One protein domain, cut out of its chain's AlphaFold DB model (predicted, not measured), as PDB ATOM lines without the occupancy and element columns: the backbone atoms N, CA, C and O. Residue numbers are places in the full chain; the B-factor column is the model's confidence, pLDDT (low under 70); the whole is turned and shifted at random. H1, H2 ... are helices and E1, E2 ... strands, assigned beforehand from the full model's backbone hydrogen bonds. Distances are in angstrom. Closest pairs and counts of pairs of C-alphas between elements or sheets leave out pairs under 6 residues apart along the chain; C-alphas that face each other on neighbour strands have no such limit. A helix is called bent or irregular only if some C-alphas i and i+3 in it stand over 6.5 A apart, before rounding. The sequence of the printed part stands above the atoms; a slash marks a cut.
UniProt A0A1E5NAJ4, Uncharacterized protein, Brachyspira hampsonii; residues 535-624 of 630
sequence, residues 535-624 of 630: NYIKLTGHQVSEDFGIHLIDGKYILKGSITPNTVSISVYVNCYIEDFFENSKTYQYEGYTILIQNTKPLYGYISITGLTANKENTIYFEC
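What this domain is: This is residues 535 to 624 of the 630 residues of an uncharacterized protein of Brachyspira hampsonii (UniProt A0A1E5NAJ4). Two strongly twisted antiparallel sheets stand partly face to face with their strands crossed, one of four strands, E3 E6 E5 E4, and one of three, E1 E2 E7. Short helix H2 lies over the larger sheet, and H1 only grazes that sheet beside E3. The printed part has 90 residues with two named helices and seven named strands, in the order H1 E1 E2 E3 H2 E4 E5 E6 E7 along the chain; the class is mostly strand, with 45 of the 56 residues in named elements held by strands. It is compact, with a radius of gyration of the C-alphas of 12.4 A, and rounded, spanning 31 by 30 by 23 A.

How they stand to each other: E4, residues 587 to 590, E5, 593 to 600, and E6, 604 to 610, form a meander, each strand the antiparallel neighbour of the one before. N 588 and O 595 are 2.8 A apart, N 596 and O 608 2.8 A. E3, residues 569 to 574, is an edge strand beside E6, with N 572 and O 607 at 2.9 A. H2, residues 576 to 580, has a height over the sheet of 7.7 A; the C-alphas of Cys 576 and Tyr 604 are its closest to E6, 4.4 A. H1, residues 535 to 540, comes closest to E3 at the C-alphas of Ile 537 and Val 572, 7.1 A. In the other sheet E2, residues 556 to 564, is the inner strand; N 551 of E1, residues 549 to 553, and O 558 are 2.9 A apart, N 559 and O 622 of E7, residues 618 to 623, 2.8 A. The closest C-alphas of E4 and E7, Tyr 590 and Phe 622, are 7.6 A apart. Every O i to N i+4 pair of H1 is within hydrogen-bond range; H2 has 0 of 1, and 1 of 2 O i to N i+3 pairs.

Where its parts are: E2 is 25.3 A long, E5 23.1 A, E6 19.9 A, E3 16.4 A and E7 16.3 A. H1 begins at C-alpha 535 (162.052, 146.922, 129.465), and E7 ends at C-alpha 623 (141.443, 154.299, 142.162). H2 is irregular, but only just: C-alphas 576 and 579 are 6.8 A apart.

The domain as a whole: The two C-alphas farthest apart, of Pro 602 and Lys 616, are 34.3 A apart. The printed part has no cut and no long link. Residues 591 and 602 have pLDDT under 70; the mean of the printed part is 87.2.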
ATOM      1  N   ASN A 535     160.661 146.853 129.921       83.19
ATOM      2  CA  ASN A 535     162.052 146.922 129.465       83.19
ATOM      3  C   ASN A 535     162.777 148.098 130.121       83.19
ATOM      4  O   ASN A 535     163.888 147.925 130.625       83.19
ATOM      5  N   TYR A 536     162.126 149.257 130.217       85.12
ATOM      6  CA  TYR A 536     162.660 150.395 130.962       85.12
ATOM      7  C   TYR A 536     162.873 150.084 132.453       85.12
ATOM      8  O   TYR A 536     163.895 150.457 133.036       85.12
ATOM      9  N   ILE A 537     161.952 149.340 133.075       85.31
ATOM     10  CA  ILE A 537     162.109 148.872 134.462       85.31
ATOM     11  C   ILE A 537     163.385 148.042 134.635       85.31
ATOM     12  O   ILE A 537     164.173 148.297 135.548       85.31
ATOM     13  N   LYS A 538     163.633 147.090 133.727       82.00
ATOM     14  CA  LYS A 538     164.853 146.267 133.751       82.00
ATOM     15  C   LYS A 538     166.117 147.120 133.611       82.00
ATOM     16  O   LYS A 538     167.087 146.869 134.318       82.00
ATOM     17  N   LEU A 539     166.098 148.139 132.747       82.94
ATOM     18  CA  LEU A 539     167.228 149.058 132.547       82.94
ATOM     19  C   LEU A 539     167.539 149.903 133.790       82.94
ATOM     20  O   LEU A 539     168.703 150.153 134.089       82.94
ATOM     21  N   THR A 540     166.511 150.332 134.523       83.94
ATOM     22  CA  THR A 540     166.658 151.126 135.758       83.94
ATOM     23  C   THR A 540     166.963 150.274 136.997       83.94
ATOM     24  O   THR A 540     167.296 150.805 138.059       83.94
ATOM     25  N   GLY A 541     166.905 148.945 136.865       84.31
ATOM     26  CA  GLY A 541     167.227 147.989 137.923       84.31
ATOM     27  C   GLY A 541     166.155 147.867 139.007       84.31
ATOM     28  O   GLY A 541     166.438 147.313 140.068       84.31
ATOM     29  N   HIS A 542     164.953 148.399 138.781       87.88
ATOM     30  CA  HIS A 542     163.817 148.234 139.687       87.88
ATOM     31  C   HIS A 542     163.145 146.872 139.480       87.88
ATOM     32  O   HIS A 542     163.192 146.307 138.389       87.88
ATOM     33  N   GLN A 543     162.492 146.350 140.519       90.00
ATOM     34  CA  GLN A 543     161.627 145.175 140.392       90.00
ATOM     35  C   GLN A 543     160.171 145.618 140.481       90.00
ATOM     36  O   GLN A 543     159.808 146.382 141.374       90.00
ATOM     37  N   VAL A 544     159.347 145.150 139.550       89.75
ATOM     38  CA  VAL A 544     157.925 145.489 139.455       89.75
ATOM     39  C   VAL A 544     157.148 144.213 139.148       89.75
ATOM     40  O   VAL A 544     157.639 143.380 138.384       89.75
ATOM     41  N   SER A 545     155.970 144.041 139.751       90.88
ATOM     42  CA  SER A 545     155.092 142.903 139.472       90.88
ATOM     43  C   SER A 545     154.604 142.919 138.023       90.88
ATOM     44  O   SER A 545     154.376 143.978 137.441       90.88
ATOM     45  N   GLU A 546     154.411 141.740 137.427       85.94
ATOM     46  CA  GLU A 546     153.949 141.622 136.035       85.94
ATOM     47  C   GLU A 546     152.548 142.206 135.815       85.94
ATOM     48  O   GLU A 546     152.215 142.590 134.699       85.94
ATOM     49  N   ASP A 547     151.740 142.313 136.873       87.25
ATOM     50  CA  ASP A 547     150.408 142.910 136.829       87.25
ATOM     51  C   ASP A 547     150.403 144.426 137.077       87.25
ATOM     52  O   ASP A 547     149.324 145.014 137.175       87.25
ATOM     53  N   PHE A 548     151.567 145.079 137.170       91.38
ATOM     54  CA  PHE A 548     151.621 146.513 137.429       91.38
ATOM     55  C   PHE A 548     151.066 147.338 136.259       91.38
ATOM     56  O   PHE A 548     151.583 147.307 135.141       91.38
ATOM     57  N   GLY A 549     150.032 148.130 136.533       92.31
ATOM     58  CA  GLY A 549     149.385 149.005 135.558       92.31
ATOM     59  C   GLY A 549     147.944 149.319 135.939       92.31
ATOM     60  O   GLY A 549     147.537 149.131 137.087       92.31
ATOM     61  N   ILE A 550     147.160 149.823 134.984       92.00
ATOM     62  CA  ILE A 550     145.737 150.130 135.210       92.00
ATOM     63  C   ILE A 550     144.866 148.936 134.827       92.00
ATOM     64  O   ILE A 550     145.001 148.388 133.736       92.00
ATOM     65  N   HIS A 551     143.933 148.581 135.707       88.50
ATOM     66  CA  HIS A 551     142.975 147.485 135.550       88.50
ATOM     67  C   HIS A 551     141.549 147.993 135.726       88.50
ATOM     68  O   HIS A 551     141.338 148.969 136.438       88.50
ATOM     69  N   LEU A 552     140.574 147.314 135.122       82.12
ATOM     70  CA  LEU A 552     139.156 147.497 135.440       82.12
ATOM     71  C   LEU A 552     138.766 146.439 136.476       82.12
ATOM     72  O   LEU A 552     138.777 145.250 136.173       82.12
ATOM     73  N   ILE A 553     138.461 146.870 137.697       79.56
ATOM     74  CA  ILE A 553     138.108 146.009 138.831       79.56
ATOM     75  C   ILE A 553     136.794 146.536 139.399       79.56
ATOM     76  O   ILE A 553     136.701 147.717 139.727       79.56
ATOM     77  N   ASP A 554     135.769 145.686 139.460       76.81
ATOM     78  CA  ASP A 554     134.432 146.040 139.958       76.81
ATOM     79  C   ASP A 554     133.858 147.324 139.321       76.81
ATOM     80  O   ASP A 554     133.267 148.178 139.984       76.81
ATOM     81  N   GLY A 555     134.075 147.487 138.010       71.19
ATOM     82  CA  GLY A 555     133.600 148.642 137.238       71.19
ATOM     83  C   GLY A 555     134.407 149.930 137.431       71.19
ATOM     84  O   GLY A 555     134.012 150.970 136.905       71.19
ATOM     85  N   LYS A 556     135.534 149.879 138.149       76.44
ATOM     86  CA  LYS A 556     136.418 151.022 138.392       76.44
ATOM     87  C   LYS A 556     137.812 150.789 137.830       76.44
ATOM     88  O   LYS A 556     138.374 149.705 137.952       76.44
ATOM     89  N   TYR A 557     138.398 151.829 137.249       86.50
ATOM     90  CA  TYR A 557     139.796 151.833 136.846       86.50
ATOM     91  C   TYR A 557     140.696 152.053 138.055       86.50
ATOM     92  O   TYR A 557     140.542 153.042 138.777       86.50
ATOM     93  N   ILE A 558     141.625 151.124 138.267       90.88
ATOM     94  CA  ILE A 558     142.523 151.082 139.418       90.88
ATOM     95  C   ILE A 558     143.952 150.870 138.924       90.88
ATOM     96  O   ILE A 558     144.238 149.887 138.240       90.88
ATOM     97  N   LEU A 559     144.854 151.777 139.296       92.44
ATOM     98  CA  LEU A 559     146.294 151.560 139.201       92.44
ATOM     99  C   LEU A 559     146.702 150.600 140.320       92.44
ATOM    100  O   LEU A 559     146.584 150.946 141.498       92.44
ATOM    101  N   LYS A 560     147.180 149.408 139.965       92.88
ATOM    102  CA  LYS A 560     147.607 148.400 140.938       92.88
ATOM    103  C   LYS A 560     148.908 147.704 140.550       92.88
ATOM    104  O   LYS A 560     149.310 147.763 139.393       92.88
ATOM    105  N   GLY A 561     149.520 147.037 141.525       91.31
ATOM    106  CA  GLY A 561     150.695 146.170 141.387       91.31
ATOM    107  C   GLY A 561     151.661 146.359 142.558       91.31
ATOM    108  O   GLY A 561     151.369 147.112 143.489       91.31
ATOM    109  N   SER A 562     152.823 145.709 142.530       91.00
ATOM    110  CA  SER A 562     153.876 145.916 143.529       91.00
ATOM    111  C   SER A 562     155.191 146.371 142.905       91.00
ATOM    112  O   SER A 562     155.525 146.024 141.773       91.00
ATOM    113  N   ILE A 563     155.926 147.213 143.635       91.31
ATOM    114  CA  ILE A 563     157.219 147.757 143.211       91.31
ATOM    115  C   ILE A 563     158.222 147.628 144.355       91.31
ATOM    116  O   ILE A 563     157.973 148.097 145.466       91.31
ATOM    117  N   THR A 564     159.401 147.091 144.054       91.38
ATOM    118  CA  THR A 564     160.589 147.157 144.910       91.38
ATOM    119  C   THR A 564     161.611 148.082 144.245       91.38
ATOM    120  O   THR A 564     162.376 147.648 143.375       91.38
ATOM    121  N   PRO A 565     161.607 149.385 144.584       89.38
ATOM    122  CA  PRO A 565     162.485 150.359 143.956       89.38
ATOM    123  C   PRO A 565     163.844 150.402 144.668       89.38
ATOM    124  O   PRO A 565     163.936 150.179 145.872       89.38
ATOM    125  N   ASN A 566     164.904 150.784 143.956       89.62
ATOM    126  CA  ASN A 566     166.239 150.981 144.549       89.62
ATOM    127  C   ASN A 566     166.353 152.347 145.255       89.62
ATOM    128  O   ASN A 566     167.301 152.615 145.991       89.62
ATOM    129  N   THR A 567     165.377 153.221 145.010       89.62
ATOM    130  CA  THR A 567     165.281 154.615 145.447       89.62
ATOM    131  C   THR A 567     163.897 154.877 146.039       89.62
ATOM    132  O   THR A 567     162.988 154.070 145.895       89.62
ATOM    133  N   VAL A 568     163.703 156.027 146.690       89.69
ATOM    134  CA  VAL A 568     162.389 156.429 147.246       89.69
ATOM    135  C   VAL A 568     161.386 156.908 146.187       89.69
ATOM    136  O   VAL A 568     160.283 157.357 146.503       89.69
ATOM    137  N   SER A 569     161.781 156.852 144.920       90.00
ATOM    138  CA  SER A 569     160.980 157.254 143.775       90.00
ATOM    139  C   SER A 569     161.266 156.375 142.572       90.00
ATOM    140  O   SER A 569     162.387 155.885 142.423       90.00
ATOM    141  N   ILE A 570     160.281 156.250 141.694       90.31
ATOM    142  CA  ILE A 570     160.371 155.570 140.405       90.31
ATOM    143  C   ILE A 570     159.576 156.358 139.367       90.31
ATOM    144  O   ILE A 570     158.545 156.948 139.687       90.31
ATOM    145  N   SER A 571     160.042 156.347 138.124       89.19
ATOM    146  CA  SER A 571     159.263 156.802 136.977       89.19
ATOM    147  C   SER A 571     159.111 155.639 136.013       89.19
ATOM    148  O   SER A 571     160.084 154.940 135.745       89.19
ATOM    149  N   VAL A 572     157.901 155.415 135.514       88.62
ATOM    150  CA  VAL A 572     157.603 154.331 134.572       88.62
ATOM    151  C   VAL A 572     156.959 154.902 133.322       88.62
ATOM    152  O   VAL A 572     156.101 155.782 133.415       88.62
ATOM    153  N   TYR A 573     157.389 154.421 132.157       88.31
ATOM    154  CA  TYR A 573     156.815 154.816 130.875       88.31
ATOM    155  C   TYR A 573     155.522 154.047 130.618       88.31
ATOM    156  O   TYR A 573     155.433 152.851 130.891       88.31
ATOM    157  N   VAL A 574     154.532 154.757 130.088       88.62
ATOM    158  CA  VAL A 574     153.223 154.247 129.669       88.62
ATOM    159  C   VAL A 574     152.845 154.893 128.339       88.62
ATOM    160  O   VAL A 574     153.484 155.844 127.882       88.62
ATOM    161  N   ASN A 575     151.790 154.408 127.692       86.44
ATOM    162  CA  ASN A 575     151.264 155.095 126.516       86.44
ATOM    163  C   ASN A 575     150.613 156.449 126.877       86.44
ATOM    164  O   ASN A 575     150.251 156.721 128.024       86.44
ATOM    165  N   CYS A 576     150.431 157.299 125.867       84.75
ATOM    166  CA  CYS A 576     149.868 158.640 126.029       84.75
ATOM    167  C   CYS A 576     148.370 158.658 126.397       84.75
ATOM    168  O   CYS A 576     147.859 159.708 126.782       84.75
ATOM    169  N   TYR A 577     147.663 157.523 126.352       86.31
ATOM    170  CA  TYR A 577     146.265 157.416 126.788       86.31
ATOM    171  C   TYR A 577     146.116 157.329 128.316       86.31
ATOM    172  O   TYR A 577     144.997 157.258 128.816       86.31
ATOM    173  N   ILE A 578     147.213 157.407 129.082       88.44
ATOM    174  CA  ILE A 578     147.185 157.543 130.550       88.44
ATOM    175  C   ILE A 578     146.333 158.736 131.031       88.44
ATOM    176  O   ILE A 578     145.775 158.721 132.130       88.44
ATOM    177  N   GLU A 579     146.180 159.767 130.200       88.38
ATOM    178  CA  GLU A 579     145.341 160.939 130.484       88.38
ATOM    179  C   GLU A 579     143.832 160.653 130.533       88.38
ATOM    180  O   GLU A 579     143.073 161.466 131.071       88.38
ATOM    181  N   ASP A 580     143.388 159.516 129.987       88.75
ATOM    182  CA  ASP A 580     142.000 159.076 130.118       88.75
ATOM    183  C   ASP A 580     141.683 158.777 131.592       88.75
ATOM    184  O   ASP A 580     140.538 158.904 132.017       88.75
ATOM    185  N   PHE A 581     142.712 158.445 132.381       90.81
ATOM    186  CA  PHE A 581     142.616 158.059 133.787       90.81
ATOM    187  C   PHE A 581     143.081 159.157 134.748       90.81
ATOM    188  O   PHE A 581     142.600 159.223 135.878       90.81
ATOM    189  N   PHE A 582     143.975 160.049 134.310       90.81
ATOM    190  CA  PHE A 582     144.570 161.100 135.140       90.81
ATOM    191  C   PHE A 582     144.586 162.471 134.448       90.81
ATOM    192  O   PHE A 582     144.528 162.588 133.227       90.81
ATOM    193  N   GLU A 583     144.652 163.556 135.218       89.00
ATOM    194  CA  GLU A 583     144.927 164.887 134.666       89.00
ATOM    195  C   GLU A 583     146.434 165.056 134.434       89.00
ATOM    196  O   GLU A 583     147.249 164.712 135.293       89.00
ATOM    197  N   ASN A 584     146.807 165.600 133.272       88.12
ATOM    198  CA  ASN A 584     148.207 165.843 132.940       88.12
ATOM    199  C   ASN A 584     148.829 166.860 133.910       88.12
ATOM    200  O   ASN A 584     148.228 167.890 134.207       88.12
ATOM    201  N   SER A 585     150.051 166.585 134.372       87.31
ATOM    202  CA  SER A 585     150.830 167.405 135.310       87.31
ATOM    203  C   SER A 585     150.184 167.609 136.687       87.31
ATOM    204  O   SER A 585     150.642 168.443 137.469       87.31
ATOM    205  N   LYS A 586     149.146 166.833 137.023       88.38
ATOM    206  CA  LYS A 586     148.532 166.852 138.351       88.38
ATOM    207  C   LYS A 586     149.199 165.840 139.273       88.38
ATOM    208  O   LYS A 586     149.514 164.718 138.883       88.38
ATOM    209  N   THR A 587     149.394 166.272 140.513       90.38
ATOM    210  CA  THR A 587     149.954 165.460 141.594       90.38
ATOM    211  C   THR A 587     148.830 164.936 142.484       90.38
ATOM    212  O   THR A 587     147.974 165.709 142.917       90.38
ATOM    213  N   TYR A 588     148.851 163.642 142.788       89.81
ATOM    214  CA  TYR A 588     147.877 162.939 143.618       89.81
ATOM    215  C   TYR A 588     148.578 162.343 144.842       89.81
ATOM    216  O   TYR A 588     149.618 161.704 144.712       89.81
ATOM    217  N   GLN A 589     148.026 162.568 146.033       86.50
ATOM    218  CA  GLN A 589     148.570 162.068 147.301       86.50
ATOM    219  C   GLN A 589     147.772 160.847 147.760       86.50
ATOM    220  O   GLN A 589     146.543 160.909 147.775       86.50
ATOM    221  N   TYR A 590     148.448 159.765 148.149       78.31
ATOM    222  CA  TYR A 590     147.793 158.557 148.644       78.31
ATOM    223  C   TYR A 590     148.684 157.801 149.632       78.31
ATOM    224  O   TYR A 590     149.806 157.454 149.293       78.31
ATOM    225  N   GLU A 591     148.177 157.574 150.846       68.19
ATOM    226  CA  GLU A 591     148.756 156.734 151.913       68.19
ATOM    227  C   GLU A 591     150.268 156.439 151.809       68.19
ATOM    228  O   GLU A 591     150.703 155.318 151.563       68.19
ATOM    229  N   GLY A 592     151.088 157.471 152.032       79.69
ATOM    230  CA  GLY A 592     152.547 157.344 152.122       79.69
ATOM    231  C   GLY A 592     153.313 157.557 150.815       79.69
ATOM    232  O   GLY A 592     154.530 157.708 150.875       79.69
ATOM    233  N   TYR A 593     152.640 157.659 149.667       87.12
ATOM    234  CA  TYR A 593     153.261 157.980 148.383       87.12
ATOM    235  C   TYR A 593     152.494 159.046 147.588       87.12
ATOM    236  O   TYR A 593     151.348 159.410 147.856       87.12
ATOM    237  N   THR A 594     153.167 159.591 146.582       90.88
ATOM    238  CA  THR A 594     152.643 160.616 145.684       90.88
ATOM    239  C   THR A 594     152.775 160.141 144.246       90.88
ATOM    240  O   THR A 594     153.856 159.707 143.854       90.88
ATOM    241  N   ILE A 595     151.707 160.273 143.458       91.31
ATOM    242  CA  ILE A 595     151.672 159.958 142.028       91.31
ATOM    243  C   ILE A 595     151.604 161.260 141.227       91.31
ATOM    244  O   ILE A 595     150.707 162.077 141.430       91.31
ATOM    245  N   LEU A 596     152.522 161.442 140.286       91.44
ATOM    246  CA  LEU A 596     152.512 162.511 139.292       91.44
ATOM    247  C   LEU A 596     152.425 161.890 137.898       91.44
ATOM    248  O   LEU A 596     153.240 161.035 137.550       91.44
ATOM    249  N   ILE A 597     151.468 162.353 137.095       89.94
ATOM    250  CA  ILE A 597     151.356 161.974 135.684       89.94
ATOM    251  C   ILE A 597     151.846 163.110 134.812       89.94
ATOM    252  O   ILE A 597     151.446 164.258 134.997       89.94
ATOM    253  N   GLN A 598     152.663 162.785 133.822       87.38
ATOM    254  CA  GLN A 598     153.042 163.724 132.778       87.38
ATOM    255  C   GLN A 598     152.883 163.039 131.422       87.38
ATOM    256  O   GLN A 598     153.325 161.909 131.215       87.38
ATOM    257  N   ASN A 599     152.179 163.715 130.522       85.31
ATOM    258  CA  ASN A 599     151.837 163.220 129.199       85.31
ATOM    259  C   ASN A 599     152.530 164.074 128.135       85.31
ATOM    260  O   ASN A 599     152.354 165.294 128.108       85.31
ATOM    261  N   THR A 600     153.273 163.422 127.250       78.88
ATOM    262  CA  THR A 600     153.998 164.023 126.130       78.88
ATOM    263  C   THR A 600     153.333 163.562 124.839       78.88
ATOM    264  O   THR A 600     153.812 162.660 124.151       78.88
ATOM    265  N   LYS A 601     152.167 164.137 124.529       70.69
ATOM    266  CA  LYS A 601     151.389 163.780 123.335       70.69
ATOM    267  C   LYS A 601     152.126 164.088 122.026       70.69
ATOM    268  O   LYS A 601     152.833 165.090 121.966       70.69
ATOM    269  N   PRO A 602     151.899 163.285 120.971       67.25
ATOM    270  CA  PRO A 602     151.163 162.011 120.936       67.25
ATOM    271  C   PRO A 602     152.040 160.800 121.320       67.25
ATOM    272  O   PRO A 602     151.652 159.659 121.086       67.25
ATOM    273  N   LEU A 603     153.228 161.037 121.879       73.88
ATOM    274  CA  LEU A 603     154.329 160.080 121.911       73.88
ATOM    275  C   LEU A 603     154.242 159.097 123.087       73.88
ATOM    276  O   LEU A 603     154.184 157.892 122.877       73.88
ATOM    277  N   TYR A 604     154.229 159.573 124.329       79.88
ATOM    278  CA  TYR A 604     154.194 158.701 125.512       79.88
ATOM    279  C   TYR A 604     153.744 159.465 126.756       79.88
ATOM    280  O   TYR A 604     153.728 160.694 126.777       79.88
ATOM    281  N   GLY A 605     153.411 158.730 127.812       87.12
ATOM    282  CA  GLY A 605     153.211 159.268 129.152       87.12
ATOM    283  C   GLY A 605     154.167 158.630 130.152       87.12
ATOM    284  O   GLY A 605     154.828 157.631 129.864       87.12
ATOM    285  N   TYR A 606     154.240 159.198 131.347       88.31
ATOM    286  CA  TYR A 606     154.931 158.574 132.463       88.31
ATOM    287  C   TYR A 606     154.193 158.776 133.777       88.31
ATOM    288  O   TYR A 606     153.561 159.808 134.024       88.31
ATOM    289  N   ILE A 607     154.302 157.753 134.621       90.56
ATOM    290  CA  ILE A 607     153.820 157.743 135.997       90.56
ATOM    291  C   ILE A 607     155.055 157.871 136.884       90.56
ATOM    292  O   ILE A 607     155.906 156.983 136.890       90.56
ATOM    293  N   SER A 608     155.169 158.971 137.621       91.81
ATOM    294  CA  SER A 608     156.191 159.136 138.649       91.81
ATOM    295  C   SER A 608     155.576 158.891 140.017       91.81
ATOM    296  O   SER A 608     154.586 159.526 140.377       91.81
ATOM    297  N   ILE A 609     156.150 157.959 140.771       92.56
ATOM    298  CA  ILE A 609     155.713 157.608 142.119       92.56
ATOM    299  C   ILE A 609     156.849 157.944 143.076       92.56
ATOM    300  O   ILE A 609     157.973 157.483 142.895       92.56
ATOM    301  N   THR A 610     156.571 158.754 144.093       92.44
ATOM    302  CA  THR A 610     157.545 159.192 145.108       92.44
ATOM    303  C   THR A 610     157.033 158.876 146.512       92.44
ATOM    304  O   THR A 610     155.835 158.698 146.692       92.44
ATOM    305  N   GLY A 611     157.923 158.781 147.504       89.38
ATOM    306  CA  GLY A 611     157.558 158.384 148.875       89.38
ATOM    307  C   GLY A 611     157.609 156.871 149.122       89.38
ATOM    308  O   GLY A 611     157.169 156.394 150.161       89.38
ATOM    309  N   LEU A 612     158.177 156.108 148.187       90.94
ATOM    310  CA  LEU A 612     158.339 154.662 148.319       90.94
ATOM    311  C   LEU A 612     159.447 154.313 149.319       90.94
ATOM    312  O   LEU A 612     160.416 155.056 149.497       90.94
ATOM    313  N   THR A 613     159.357 153.132 149.929       90.25
ATOM    314  CA  THR A 613     160.452 152.591 150.738       90.25
ATOM    315  C   THR A 613     161.448 151.864 149.838       90.25
ATOM    316  O   THR A 613     161.114 150.843 149.237       90.25
ATOM    317  N   ALA A 614     162.679 152.373 149.762       90.81
ATOM    318  CA  ALA A 614     163.744 151.761 148.971       90.81
ATOM    319  C   ALA A 614     164.070 150.334 149.453       90.81
ATOM    320  O   ALA A 614     164.113 150.063 150.655       90.81
ATOM    321  N   ASN A 615     164.347 149.440 148.503       90.62
ATOM    322  CA  ASN A 615     164.701 148.031 148.694       90.62
ATOM    323  C   ASN A 615     163.661 147.211 149.480       90.62
ATOM    324  O   ASN A 615     163.994 146.181 150.067       90.62
ATOM    325  N   LYS A 616     162.405 147.667 149.512       91.06
ATOM    326  CA  LYS A 616     161.262 146.917 150.038       91.06
ATOM    327  C   LYS A 616     160.139 146.906 149.018       91.06
ATOM    328  O   LYS A 616     160.021 147.837 148.229       91.06
ATOM    329  N   GLU A 617     159.315 145.872 149.075       92.25
ATOM    330  CA  GLU A 617     158.096 145.809 148.282       92.25
ATOM    331  C   GLU A 617     157.098 146.862 148.777       92.25
ATOM    332  O   GLU A 617     156.800 146.951 149.970       92.25
ATOM    333  N   ASN A 618     156.605 147.680 147.852       90.12
ATOM    334  CA  ASN A 618     155.556 148.664 148.065       90.12
ATOM    335  C   ASN A 618     154.363 148.247 147.201       90.12
ATOM    336  O   ASN A 618     154.479 148.182 145.975       90.12
ATOM    337  N   THR A 619     153.224 147.959 147.826       91.12
ATOM    338  CA  THR A 619     151.981 147.654 147.112       91.12
ATOM    339  C   THR A 619     151.287 148.950 146.725       91.12
ATOM    340  O   THR A 619     151.014 149.792 147.578       91.12
ATOM    341  N   ILE A 620     150.985 149.097 145.439       90.06
ATOM    342  CA  ILE A 620     150.215 150.210 144.900       90.06
ATOM    343  C   ILE A 620     148.800 149.712 144.634       90.06
ATOM    344  O   ILE A 620     148.601 148.686 143.983       90.06
ATOM    345  N   TYR A 621     147.821 150.449 145.142       90.50
ATOM    346  CA  TYR A 621     146.413 150.254 144.827       90.50
ATOM    347  C   TYR A 621     145.718 151.608 144.912       90.50
ATOM    348  O   TYR A 621     145.570 152.172 145.994       90.50
ATOM    349  N   PHE A 622     145.363 152.169 143.761       88.50
ATOM    350  CA  PHE A 622     144.879 153.538 143.664       88.50
ATOM    351  C   PHE A 622     143.766 153.647 142.622       88.50
ATOM    352  O   PHE A 622     143.994 153.413 141.435       88.50
ATOM    353  N   GLU A 623     142.563 154.015 143.061       91.56
ATOM    354  CA  GLU A 623     141.443 154.299 142.162       91.56
ATOM    355  C   GLU A 623     141.772 155.523 141.296       91.56
ATOM    356  O   GLU A 623     142.098 156.597 141.804       91.56
ATOM    357  N   CYS A 624     141.701 155.361 139.975       90.12
ATOM    358  CA  CYS A 624     141.996 156.439 139.044       90.12
ATOM    359  C   CYS A 624     140.992 157.596 139.223       90.12
ATOM    360  O   CYS A 624     139.787 157.364 139.340       90.12
TER     361      CYS A 624